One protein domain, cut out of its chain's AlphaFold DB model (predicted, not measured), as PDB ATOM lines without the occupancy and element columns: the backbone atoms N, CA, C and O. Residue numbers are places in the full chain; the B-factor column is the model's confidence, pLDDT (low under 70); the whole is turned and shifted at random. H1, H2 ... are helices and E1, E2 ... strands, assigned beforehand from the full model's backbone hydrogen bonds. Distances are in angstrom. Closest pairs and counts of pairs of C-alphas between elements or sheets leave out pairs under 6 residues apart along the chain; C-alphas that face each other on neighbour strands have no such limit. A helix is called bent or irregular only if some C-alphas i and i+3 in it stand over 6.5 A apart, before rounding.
ATOM      1  N   VAL A  29      26.295 -14.979  11.398       82.12
ATOM      2  CA  VAL A  29      26.754 -15.021  12.786       82.12
ATOM      3  C   VAL A  29      25.669 -14.432  13.672       82.12
ATOM      4  O   VAL A  29      25.157 -13.346  13.400       82.12
ATOM      5  N   ILE A  30      25.326 -15.142  14.742       83.75
ATOM      6  CA  ILE A  30      24.364 -14.681  15.741       83.75
ATOM      7  C   ILE A  30      25.151 -14.176  16.938       83.75
ATOM      8  O   ILE A  30      25.929 -14.921  17.530       83.75
ATOM      9  N   ILE A  31      24.958 -12.911  17.289       84.69
ATOM     10  CA  ILE A  31      25.593 -12.256  18.424       84.69
ATOM     11  C   ILE A  31      24.510 -11.936  19.447       84.69
ATOM     12  O   ILE A  31      23.620 -11.141  19.171       84.69
ATOM     13  N   VAL A  32      24.606 -12.528  20.632       86.06
ATOM     14  CA  VAL A  32      23.737 -12.258  21.779       86.06
ATOM     15  C   VAL A  32      24.561 -11.588  22.874       86.06
ATOM     16  O   VAL A  32      25.530 -12.186  23.341       86.06
ATOM     17  N   ASP A  33      24.200 -10.364  23.271       85.19
ATOM     18  CA  ASP A  33      24.908  -9.558  24.288       85.19
ATOM     19  C   ASP A  33      26.444  -9.606  24.123       85.19
ATOM     20  O   ASP A  33      27.187  -9.989  25.029       85.19
ATOM     21  N   ASP A  34      26.918  -9.258  22.922       82.06
ATOM     22  CA  ASP A  34      28.331  -9.285  22.512       82.06
ATOM     23  C   ASP A  34      28.987 -10.685  22.452       82.06
ATOM     24  O   ASP A  34      30.209 -10.781  22.372       82.06
ATOM     25  N   LYS A  35      28.236 -11.793  22.446       85.25
ATOM     26  CA  LYS A  35      28.794 -13.154  22.296       85.25
ATOM     27  C   LYS A  35      28.237 -13.869  21.077       85.25
ATOM     28  O   LYS A  35      27.031 -13.886  20.874       85.25
ATOM     29  N   ILE A  36      29.107 -14.525  20.310       85.38
ATOM     30  CA  ILE A  36      28.665 -15.408  19.225       85.38
ATOM     31  C   ILE A  36      27.986 -16.641  19.832       85.38
ATOM     32  O   ILE A  36      28.558 -17.285  20.714       85.38
ATOM     33  N   VAL A  37      26.787 -16.972  19.359       86.06
ATOM     34  CA  VAL A  37      26.000 -18.130  19.804       86.06
ATOM     35  C   VAL A  37      25.527 -18.973  18.619       86.06
ATOM     36  O   VAL A  37      25.520 -18.506  17.481       86.06
ATOM     37  N   SER A  38      25.123 -20.216  18.890       83.69
ATOM     38  CA  SER A  38      24.444 -21.077  17.917       83.69
ATOM     39  C   SER A  38      22.959 -20.720  17.778       83.69
ATOM     40  O   SER A  38      22.368 -20.114  18.676       83.69
ATOM     41  N   GLU A  39      22.337 -21.153  16.679       80.12
ATOM     42  CA  GLU A  39      20.879 -21.087  16.498       80.12
ATOM     43  C   GLU A  39      20.127 -21.836  17.607       80.12
ATOM     44  O   GLU A  39      19.150 -21.324  18.144       80.12
ATOM     45  N   GLU A  40      20.619 -23.010  18.017       79.25
ATOM     46  CA  GLU A  40      20.052 -23.782  19.131       79.25
ATOM     47  C   GLU A  40      19.995 -22.946  20.414       79.25
ATOM     48  O   GLU A  40      18.945 -22.823  21.046       79.25
ATOM     49  N   ARG A  41      21.098 -22.268  20.751       84.19
ATOM     50  CA  ARG A  41      21.159 -21.420  21.940       84.19
ATOM     51  C   ARG A  41      20.244 -20.201  21.828       84.19
ATOM     52  O   ARG A  41      19.668 -19.771  22.826       84.19
ATOM     53  N   LEU A  42      20.093 -19.638  20.630       81.12
ATOM     54  CA  LEU A  42      19.120 -18.579  20.390       81.12
ATOM     55  C   LEU A  42      17.681 -19.073  20.618       81.12
ATOM     56  O   LEU A  42      16.897 -18.388  21.278       81.12
ATOM     57  N   ASN A  43      17.344 -20.266  20.135       74.56
ATOM     58  CA  ASN A  43      16.021 -20.858  20.324       74.56
ATOM     59  C   ASN A  43      15.715 -21.109  21.807       74.56
ATOM     60  O   ASN A  43      14.600 -20.845  22.254       74.56
ATOM     61  N   GLU A  44      16.706 -21.518  22.603       80.81
ATOM     62  CA  GLU A  44      16.562 -21.618  24.061       80.81
ATOM     63  C   GLU A  44      16.244 -20.265  24.715       80.81
ATOM     64  O   GLU A  44      15.408 -20.204  25.620       80.81
ATOM     65  N   TYR A  45      16.883 -19.172  24.275       83.50
ATOM     66  CA  TYR A  45      16.568 -17.826  24.772       83.50
ATOM     67  C   TYR A  45      15.166 -17.373  24.356       83.50
ATOM     68  O   TYR A  45      14.459 -16.764  25.163       83.50
ATOM     69  N   ALA A  46      14.746 -17.687  23.129       74.56
ATOM     70  CA  ALA A  46      13.397 -17.407  22.645       74.56
ATOM     71  C   ALA A  46      12.337 -18.151  23.472       74.56
ATOM     72  O   ALA A  46      11.374 -17.536  23.925       74.56
ATOM     73  N   ALA A  47      12.551 -19.444  23.731       73.88
ATOM     74  CA  ALA A  47      11.653 -20.285  24.525       73.88
ATOM     75  C   ALA A  47      11.508 -19.806  25.980       73.88
ATOM     76  O   ALA A  47      10.488 -20.046  26.617       73.88
ATOM     77  N   GLN A  48      12.518 -19.105  26.501       79.94
ATOM     78  CA  GLN A  48      12.502 -18.505  27.838       79.94
ATOM     79  C   GLN A  48      11.952 -17.069  27.866       79.94
ATOM     80  O   GLN A  48      11.954 -16.440  28.929       79.94
ATOM     81  N   GLU A  49      11.507 -16.542  26.719       77.75
ATOM     82  CA  GLU A  49      11.078 -15.150  26.534       77.75
ATOM     83  C   GLU A  49      12.149 -14.129  26.950       77.75
ATOM     84  O   GLU A  49      11.852 -13.047  27.462       77.75
ATOM     85  N   LEU A  50      13.423 -14.474  26.741       81.94
ATOM     86  CA  LEU A  50      14.551 -13.616  27.100       81.94
ATOM     87  C   LEU A  50      14.923 -12.631  25.995       81.94
ATOM     88  O   LEU A  50      15.658 -11.692  26.269       81.94
ATOM     89  N   ILE A  51      14.438 -12.806  24.766       80.19
ATOM     90  CA  ILE A  51      14.775 -11.909  23.656       80.19
ATOM     91  C   ILE A  51      14.101 -10.552  23.877       80.19
ATOM     92  O   ILE A  51      12.879 -10.430  23.813       80.19
ATOM     93  N   LYS A  52      14.918  -9.523  24.115       80.31
ATOM     94  CA  LYS A  52      14.477  -8.133  24.267       80.31
ATOM     95  C   LYS A  52      14.362  -7.432  22.922       80.31
ATOM     96  O   LYS A  52      13.404  -6.701  22.688       80.31
ATOM     97  N   SER A  53      15.351  -7.620  22.055       76.12
ATOM     98  CA  SER A  53      15.355  -7.069  20.703       76.12
ATOM     99  C   SER A  53      16.216  -7.922  19.778       76.12
ATOM    100  O   SER A  53      17.154  -8.592  20.215       76.12
ATOM    101  N   MET A  54      15.884  -7.885  18.490       75.31
ATOM    102  CA  MET A  54      16.652  -8.506  17.419       75.31
ATOM    103  C   MET A  54      16.886  -7.454  16.339       75.31
ATOM    104  O   MET A  54      15.939  -6.904  15.781       75.31
ATOM    105  N   GLN A  55      18.151  -7.164  16.066       72.31
ATOM    106  CA  GLN A  55      18.589  -6.316  14.974       72.31
ATOM    107  C   GLN A  55      19.174  -7.205  13.878       72.31
ATOM    108  O   GLN A  55      20.152  -7.931  14.071       72.31
ATOM    109  N   ASN A  56      18.551  -7.134  12.711       66.75
ATOM    110  CA  ASN A  56      18.940  -7.900  11.544       66.75
ATOM    111  C   ASN A  56      19.921  -7.073  10.719       66.75
ATOM    112  O   ASN A  56      19.524  -6.111  10.075       66.75
ATOM    113  N   GLY A  57      21.202  -7.434  10.756       63.94
ATOM    114  CA  GLY A  57      22.261  -6.668  10.109       63.94
ATOM    115  C   GLY A  57      22.847  -5.574  11.002       63.94
ATOM    116  O   GLY A  57      22.231  -5.077  11.943       63.94
ATOM    117  N   VAL A  58      24.084  -5.200  10.688       66.12
ATOM    118  CA  VAL A  58      24.840  -4.162  11.391       66.12
ATOM    119  C   VAL A  58      25.415  -3.187  10.369       66.12
ATOM    120  O   VAL A  58      25.733  -3.581   9.245       66.12
ATOM    121  N   SER A  59      25.559  -1.915  10.740       68.12
ATOM    122  CA  SER A  59      26.266  -0.945   9.898       68.12
ATOM    123  C   SER A  59      27.734  -1.346   9.720       68.12
ATOM    124  O   SER A  59      28.287  -2.093  10.530       68.12
ATOM    125  N   GLU A  60      28.411  -0.823   8.696       67.75
ATOM    126  CA  GLU A  60      29.851  -1.073   8.512       67.75
ATOM    127  C   GLU A  60      30.670  -0.644   9.738       67.75
ATOM    128  O   GLU A  60      31.586  -1.351  10.159       67.75
ATOM    129  N   ALA A  61      30.284   0.468  10.375       72.62
ATOM    130  CA  ALA A  61      30.896   0.939  11.613       72.62
ATOM    131  C   ALA A  61      30.703  -0.058  12.769       72.62
ATOM    132  O   ALA A  61      31.658  -0.381  13.480       72.62
ATOM    133  N   GLN A  62      29.490  -0.598  12.930       72.19
ATOM    134  CA  GLN A  62      29.202  -1.636  13.923       72.19
ATOM    135  C   GLN A  62      29.962  -2.932  13.612       72.19
ATOM    136  O   GLN A  62      30.533  -3.533  14.520       72.19
ATOM    137  N   ARG A  63      30.052  -3.340  12.339       72.62
ATOM    138  CA  ARG A  63      30.840  -4.506  11.909       72.62
ATOM    139  C   ARG A  63      32.314  -4.340  12.270       72.62
ATOM    140  O   ARG A  63      32.899  -5.255  12.840       72.62
ATOM    141  N   ALA A  64      32.896  -3.170  12.010       74.25
ATOM    142  CA  ALA A  64      34.279  -2.871  12.370       74.25
ATOM    143  C   ALA A  64      34.503  -2.909  13.893       74.25
ATOM    144  O   ALA A  64      35.530  -3.400  14.363       74.25
ATOM    145  N   GLN A  65      33.537  -2.428  14.682       79.00
ATOM    146  CA  GLN A  65      33.602  -2.489  16.143       79.00
ATOM    147  C   GLN A  65      33.510  -3.929  16.664       79.00
ATOM    148  O   GLN A  65      34.269  -4.314  17.555       79.00
ATOM    149  N   LEU A  66      32.612  -4.734  16.098       76.25
ATOM    150  CA  LEU A  66      32.451  -6.138  16.460       76.25
ATOM    151  C   LEU A  66      33.684  -6.962  16.066       76.25
ATOM    152  O   LEU A  66      34.140  -7.769  16.871       76.25
ATOM    153  N   ALA A  67      34.282  -6.703  14.898       75.12
ATOM    154  CA  ALA A  67      35.522  -7.351  14.463       75.12
ATOM    155  C   ALA A  67      36.677  -7.089  15.446       75.12
ATOM    156  O   ALA A  67      37.412  -8.007  15.798       75.12
ATOM    157  N   LYS A  68      36.786  -5.863  15.982       80.38
ATOM    158  CA  LYS A  68      37.771  -5.537  17.030       80.38
ATOM    159  C   LYS A  68      37.524  -6.281  18.347       80.38
ATOM    160  O   LYS A  68      38.484  -6.622  19.027       80.38
ATOM    161  N   LYS A  69      36.259  -6.503  18.728       78.75
ATOM    162  CA  LYS A  69      35.884  -7.163  19.994       78.75
ATOM    163  C   LYS A  69      35.951  -8.693  19.931       78.75
ATOM    164  O   LYS A  69      36.332  -9.318  20.915       78.75
ATOM    165  N   LEU A  70      35.534  -9.290  18.817       76.31
ATOM    166  CA  LEU A  70      35.298 -10.736  18.684       76.31
ATOM    167  C   LEU A  70      36.318 -11.441  17.777       76.31
ATOM    168  O   LEU A  70      36.279 -12.669  17.654       76.31
ATOM    169  N   GLY A  71      37.248 -10.678  17.196       67.75
ATOM    170  CA  GLY A  71      38.287 -11.163  16.292       67.75
ATOM    171  C   GLY A  71      37.727 -11.679  14.965       67.75
ATOM    172  O   GLY A  71      36.582 -11.411  14.595       67.75
ATOM    173  N   ASP A  72      38.524 -12.492  14.271       64.38
ATOM    174  CA  ASP A  72      38.212 -13.030  12.936       64.38
ATOM    175  C   ASP A  72      37.031 -14.018  12.905       64.38
ATOM    176  O   ASP A  72      36.642 -14.487  11.839       64.38
ATOM    177  N   LYS A  73      36.401 -14.319  14.051       62.25
ATOM    178  CA  LYS A  73      35.242 -15.227  14.144       62.25
ATOM    179  C   LYS A  73      33.980 -14.687  13.467       62.25
ATOM    180  O   LYS A  73      33.052 -15.448  13.219       62.25
ATOM    181  N   ILE A  74      33.943 -13.385  13.188       60.16
ATOM    182  CA  ILE A  74      32.899 -12.759  12.370       60.16
ATOM    183  C   ILE A  74      33.189 -12.957  10.872       60.16
ATOM    184  O   ILE A  74      32.257 -13.061  10.081       60.16
ATOM    185  N   GLY A  75      34.467 -13.051  10.489       58.34
ATOM    186  CA  GLY A  75      34.930 -13.363   9.136       58.34
ATOM    187  C   GLY A  75      34.234 -12.590   8.005       58.34
ATOM    188  O   GLY A  75      33.824 -11.432   8.140       58.34
ATOM    189  N   GLU A  76      34.065 -13.280   6.875       56.03
ATOM    190  CA  GLU A  76      33.298 -12.838   5.701       56.03
ATOM    191  C   GLU A  76      31.784 -13.080   5.851       56.03
ATOM    192  O   GLU A  76      31.053 -13.053   4.858       56.03
ATOM    193  N   ALA A  77      31.292 -13.347   7.071       58.38
ATOM    194  CA  ALA A  77      29.871 -13.583   7.286       58.38
ATOM    195  C   ALA A  77      29.076 -12.387   6.762       58.38
ATOM    196  O   ALA A  77      29.248 -11.242   7.195       58.38
ATOM    197  N   GLN A  78      28.213 -12.668   5.789       61.81
ATOM    198  CA  GLN A  78      27.477 -11.636   5.072       61.81
ATOM    199  C   GLN A  78      26.394 -11.014   5.959       61.81
ATOM    200  O   GLN A  78      25.977  -9.882   5.717       61.81
ATOM    201  N   PHE A  79      25.954 -11.748   6.984       71.44
ATOM    202  CA  PHE A  79      24.888 -11.341   7.885       71.44
ATOM    203  C   PHE A  79      25.281 -11.539   9.344       71.44
ATOM    204  O   PHE A  79      25.766 -12.598   9.740       71.44
ATOM    205  N   ILE A  80      25.024 -10.507  10.146       75.88
ATOM    206  CA  ILE A  80      25.179 -10.536  11.598       75.88
ATOM    207  C   ILE A  80      23.805 -10.254  12.199       75.88
ATOM    208  O   ILE A  80      23.235  -9.190  11.954       75.88
ATOM    209  N   LEU A  81      23.271 -11.209  12.956       78.44
ATOM    210  CA  LEU A  81      22.070 -11.019  13.760       78.44
ATOM    211  C   LEU A  81      22.518 -10.580  15.148       78.44
ATOM    212  O   LEU A  81      23.223 -11.324  15.824       78.44
ATOM    213  N   PHE A  82      22.140  -9.376  15.561       80.69
ATOM    214  CA  PHE A  82      22.486  -8.844  16.874       80.69
ATOM    215  C   PHE A  82      21.265  -8.880  17.786       80.69
ATOM    216  O   PHE A  82      20.207  -8.358  17.450       80.69
ATOM    217  N   ILE A  83      21.398  -9.517  18.939       81.56
ATOM    218  CA  ILE A  83      20.290  -9.850  19.824       81.56
ATOM    219  C   ILE A  83      20.639  -9.363  21.219       81.56
ATOM    220  O   ILE A  83      21.721  -9.638  21.737       81.56
ATOM    221  N   GLN A  84      19.709  -8.638  21.827       84.19
ATOM    222  CA  GLN A  84      19.820  -8.235  23.223       84.19
ATOM    223  C   GLN A  84      18.878  -9.080  24.060       84.19
ATOM    224  O   GLN A  84      17.725  -9.294  23.662       84.19
ATOM    225  N   LEU A  85      19.341  -9.529  25.223       86.19
ATOM    226  CA  LEU A  85      18.488 -10.238  26.170       86.19
ATOM    227  C   LEU A  85      17.951  -9.304  27.258       86.19
ATOM    228  O   LEU A  85      18.552  -8.291  27.622       86.19
ATOM    229  N   TYR A  86      16.800  -9.670  27.810       85.12
ATOM    230  CA  TYR A  86      16.393  -9.214  29.127       85.12
ATOM    231  C   TYR A  86      17.249  -9.898  30.191       85.12
ATOM    232  O   TYR A  86      17.545 -11.091  30.104       85.12
ATOM    233  N   THR A  87      17.574  -9.174  31.262       86.12
ATOM    234  CA  THR A  87      18.013  -9.844  32.490       86.12
ATOM    235  C   THR A  87      16.845 -10.641  33.084       86.12
ATOM    236  O   THR A  87      15.689 -10.257  32.875       86.12
ATOM    237  N   PRO A  88      17.094 -11.701  33.878       82.38
ATOM    238  CA  PRO A  88      16.018 -12.442  34.539       82.38
ATOM    239  C   PRO A  88      15.055 -11.529  35.310       82.38
ATOM    240  O   PRO A  88      13.847 -11.636  35.147       82.38
ATOM    241  N   ALA A  89      15.578 -10.532  36.036       84.50
ATOM    242  CA  ALA A  89      14.763  -9.563  36.768       84.50
ATOM    243  C   ALA A  89      13.902  -8.667  35.855       84.50
ATOM    244  O   ALA A  89      12.750  -8.374  36.182       84.50
ATOM    245  N   GLN A  90      14.437  -8.232  34.706       85.50
ATOM    246  CA  GLN A  90      13.675  -7.462  33.715       85.50
ATOM    247  C   GLN A  90      12.570  -8.310  33.087       85.50
ATOM    248  O   GLN A  90      11.434  -7.852  32.978       85.50
ATOM    249  N   ARG A  91      12.891  -9.556  32.724       85.44
ATOM    250  CA  ARG A  91      11.945 -10.535  32.188       85.44
ATOM    251  C   ARG A  91      10.827 -10.798  33.193       85.44
ATOM    252  O   ARG A  91       9.658 -10.685  32.843       85.44
ATOM    253  N   ASP A  92      11.167 -11.086  34.445       84.50
ATOM    254  CA  ASP A  92      10.195 -11.386  35.502       84.50
ATOM    255  C   ASP A  92       9.281 -10.185  35.782       84.50
ATOM    256  O   ASP A  92       8.067 -10.347  35.910       84.50
ATOM    257  N   SER A  93       9.843  -8.971  35.802       83.38
ATOM    258  CA  SER A  93       9.070  -7.732  35.959       83.38
ATOM    259  C   SER A  93       8.109  -7.511  34.788       83.38
ATOM    260  O   SER A  93       6.942  -7.188  35.009       83.38
ATOM    261  N   LEU A  94       8.562  -7.748  33.552       80.81
ATOM    262  CA  LEU A  94       7.739  -7.656  32.344       80.81
ATOM    263  C   LEU A  94       6.598  -8.680  32.357       80.81
ATOM    264  O   LEU A  94       5.453  -8.332  32.071       80.81
ATOM    265  N   LEU A  95       6.882  -9.935  32.713       80.00
ATOM    266  CA  LEU A  95       5.862 -10.978  32.818       80.00
ATOM    267  C   LEU A  95       4.848 -10.664  33.924       80.00
ATOM    268  O   LEU A  95       3.645 -10.843  33.727       80.00
ATOM    269  N   ALA A  96       5.304 -10.151  35.069       80.31
ATOM    270  CA  ALA A  96       4.430  -9.735  36.162       80.31
ATOM    271  C   ALA A  96       3.533  -8.551  35.769       80.31
ATOM    272  O   ALA A  96       2.357  -8.529  36.136       80.31
ATOM    273  N   GLN A  97       4.065  -7.591  35.007       78.12
ATOM    274  CA  GLN A  97       3.305  -6.464  34.469       78.12
ATOM    275  C   GLN A  97       2.249  -6.935  33.462       78.12
ATOM    276  O   GLN A  97       1.067  -6.649  33.648       78.12
ATOM    277  N   ARG A  98       2.629  -7.753  32.473       75.25
ATOM    278  CA  ARG A  98       1.696  -8.330  31.485       75.25
ATOM    279  C   ARG A  98       0.556  -9.104  32.138       75.25
ATOM    280  O   ARG A  98      -0.596  -8.965  31.741       75.25
ATOM    281  N   LYS A  99       0.859  -9.871  33.190       73.88
ATOM    282  CA  LYS A  99      -0.140 -10.630  33.955       73.88
ATOM    283  C   LYS A  99      -1.140  -9.732  34.699       73.88
ATOM    284  O   LYS A  99      -2.266 -10.165  34.929       73.88
ATOM    285  N   LYS A 100      -0.745  -8.510  35.080       72.12
ATOM    286  CA  LYS A 100      -1.631  -7.504  35.699       72.12
ATOM    287  C   LYS A 100      -2.456  -6.735  34.669       72.12
ATOM    288  O   LYS A 100      -3.609  -6.428  34.943       72.12
ATOM    289  N   GLU A 101      -1.872  -6.423  33.516       64.62
ATOM    290  CA  GLU A 101      -2.506  -5.609  32.469       64.62
ATOM    291  C   GLU A 101      -3.468  -6.416  31.582       64.62
ATOM    292  O   GLU A 101      -4.427  -5.855  31.062       64.62
ATOM    293  N   ALA A 102      -3.268  -7.732  31.451       52.31
ATOM    294  CA  ALA A 102      -4.159  -8.606  30.695       52.31
ATOM    295  C   ALA A 102      -4.177 -10.041  31.264       52.31
ATOM    296  O   ALA A 102      -3.486 -10.928  30.748       52.31
ATOM    297  N   PRO A 103      -4.957 -10.309  32.329       46.50
ATOM    298  CA  PRO A 103      -5.097 -11.652  32.887       46.50
ATOM    299  C   PRO A 103      -5.810 -12.560  31.872       46.50
ATOM    300  O   PRO A 103      -7.034 -12.595  31.803       46.50
ATOM    301  N   GLY A 104      -5.033 -13.262  31.043       47.25
ATOM    302  CA  GLY A 104      -5.535 -14.126  29.966       47.25
ATOM    303  C   GLY A 104      -4.853 -13.935  28.609       47.25
ATOM    304  O   GLY A 104      -5.117 -14.724  27.704       47.25
ATOM    305  N   LEU A 105      -3.968 -12.940  28.446       35.47
ATOM    306  CA  LEU A 105      -3.156 -12.843  27.232       35.47
ATOM    307  C   LEU A 105      -2.071 -13.938  27.241       35.47
ATOM    308  O   LEU A 105      -1.403 -14.114  28.265       35.47
ATOM    309  N   PRO A 106      -1.865 -14.665  26.127       39.03
ATOM    310  CA  PRO A 106      -0.733 -15.572  25.985       39.03
ATOM    311  C   PRO A 106       0.599 -14.836  26.234       39.03
ATOM    312  O   PRO A 106       0.658 -13.614  26.056       39.03
ATOM    313  N   PRO A 107       1.677 -15.558  26.604       41.88
ATOM    314  CA  PRO A 107       3.019 -14.979  26.702       41.88
ATOM    315  C   PRO A 107       3.410 -14.267  25.402       41.88
ATOM    316  O   PRO A 107       2.763 -14.503  24.388       41.88
ATOM    317  N   ALA A 108       4.464 -13.438  25.352       44.97
ATOM    318  CA  ALA A 108       4.836 -12.699  24.123       44.97
ATOM    319  C   ALA A 108       5.424 -13.560  22.990       44.97
ATOM    320  O   ALA A 108       6.146 -13.084  22.121       44.97
ATOM    321  N   THR A 109       5.038 -14.825  22.964       41.88
ATOM    322  CA  THR A 109       4.702 -15.565  21.752       41.88
ATOM    323  C   THR A 109       3.257 -15.296  21.293       41.88
ATOM    324  O   THR A 109       2.697 -16.136  20.582       41.88
ATOM    325  N   ALA A 110       2.623 -14.196  21.738       38.53
ATOM    326  CA  ALA A 110       1.279 -13.783  21.354       38.53
ATOM    327  C   ALA A 110       1.215 -13.912  19.843       38.53
ATOM    328  O   ALA A 110       2.103 -13.434  19.138       38.53
ATOM    329  N   SER A 111       0.276 -14.738  19.398       44.69
ATOM    330  CA  SER A 111       0.302 -15.333  18.078       44.69
ATOM    331  C   SER A 111       0.648 -14.282  17.025       44.69
ATOM    332  O   SER A 111      -0.149 -13.383  16.777       44.69
TER     333      SER A 111
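This is residues 29 to 111 of the 263 residues of the protein "Thioredoxin domain-containing protein" of Bacteroidetes bacterium 43-16 (UniProt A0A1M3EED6). A small four-stranded sheet has H1 over one face and H2 over the other, while H3 runs away from it as an arm beyond the end of E4. After H3 the last residues fold back, and residues 100 to 105 stand free. The printed part has 83 residues, with elements in the order E1 E2 H1 E3 H2 E4 H3; the mixed sheet runs E2 E1 E4 E3. The class is mixed, helices and strands; the whole is loose, with a radius of gyration of the C-alphas of 15.4 A and spans of 47 by 19 by 18 A.

E1, residues 29 to 32, and E2, residues 35 to 37, form an antiparallel hairpin, with N 35 and O 32 within hydrogen-bond range at 2.9 A. E4, residues 79 to 85, is parallel to E1, with N 31 and O 81 at 2.8 A, and antiparallel to E3, residues 51 to 56, with N 55 and O 82 at 2.8 A. H1, residues 39 to 47, is on the sheet at a height of 8.9 A; its closest C-alpha to E3 is that of Tyr 45, 6.3 A from Ile 51. E2, H1 and E3 form a split strand-helix-strand unit, two strands of one sheet joined through a helix, with E1 and E4 between them in the sheet, and its crossover is right-handed. H2, residues 60 to 74, is on the opposite face at a height of 9.3 A, across E1 at 84 degrees on the local plane; helices on both faces give three layers. The C-alphas of Val 29 and Ile 74 are the closest of E1 and H2, at 6.6 A. H3, residues 88 to 101, is only just not on the sheet, with 4 pairs of C-alphas within 10 A, and is apart from H1 and H2. Every O i to N i+4 pair is within hydrogen-bond range in H1 and H3, and 8 of 11 are in H2.

E1 begins at C-alpha 29, (26.754, -15.021, 12.786). E4 spans 19.4 A and H3 19.9 A, ending at C-alpha 101, (-2.506, -5.609, 32.469). H2 spans 12.7 A and is irregular: C-alphas 69 and 72 are 9.5 A apart.

The C-alphas farthest apart, of Asp 72 and Pro 103, are 47.7 A apart. The printed part has no cut, and its links between named elements are tight. The mean pLDDT of the printed part is 72.7; residues 56 to 60, 71 to 78 and 101 to 111 are under 70.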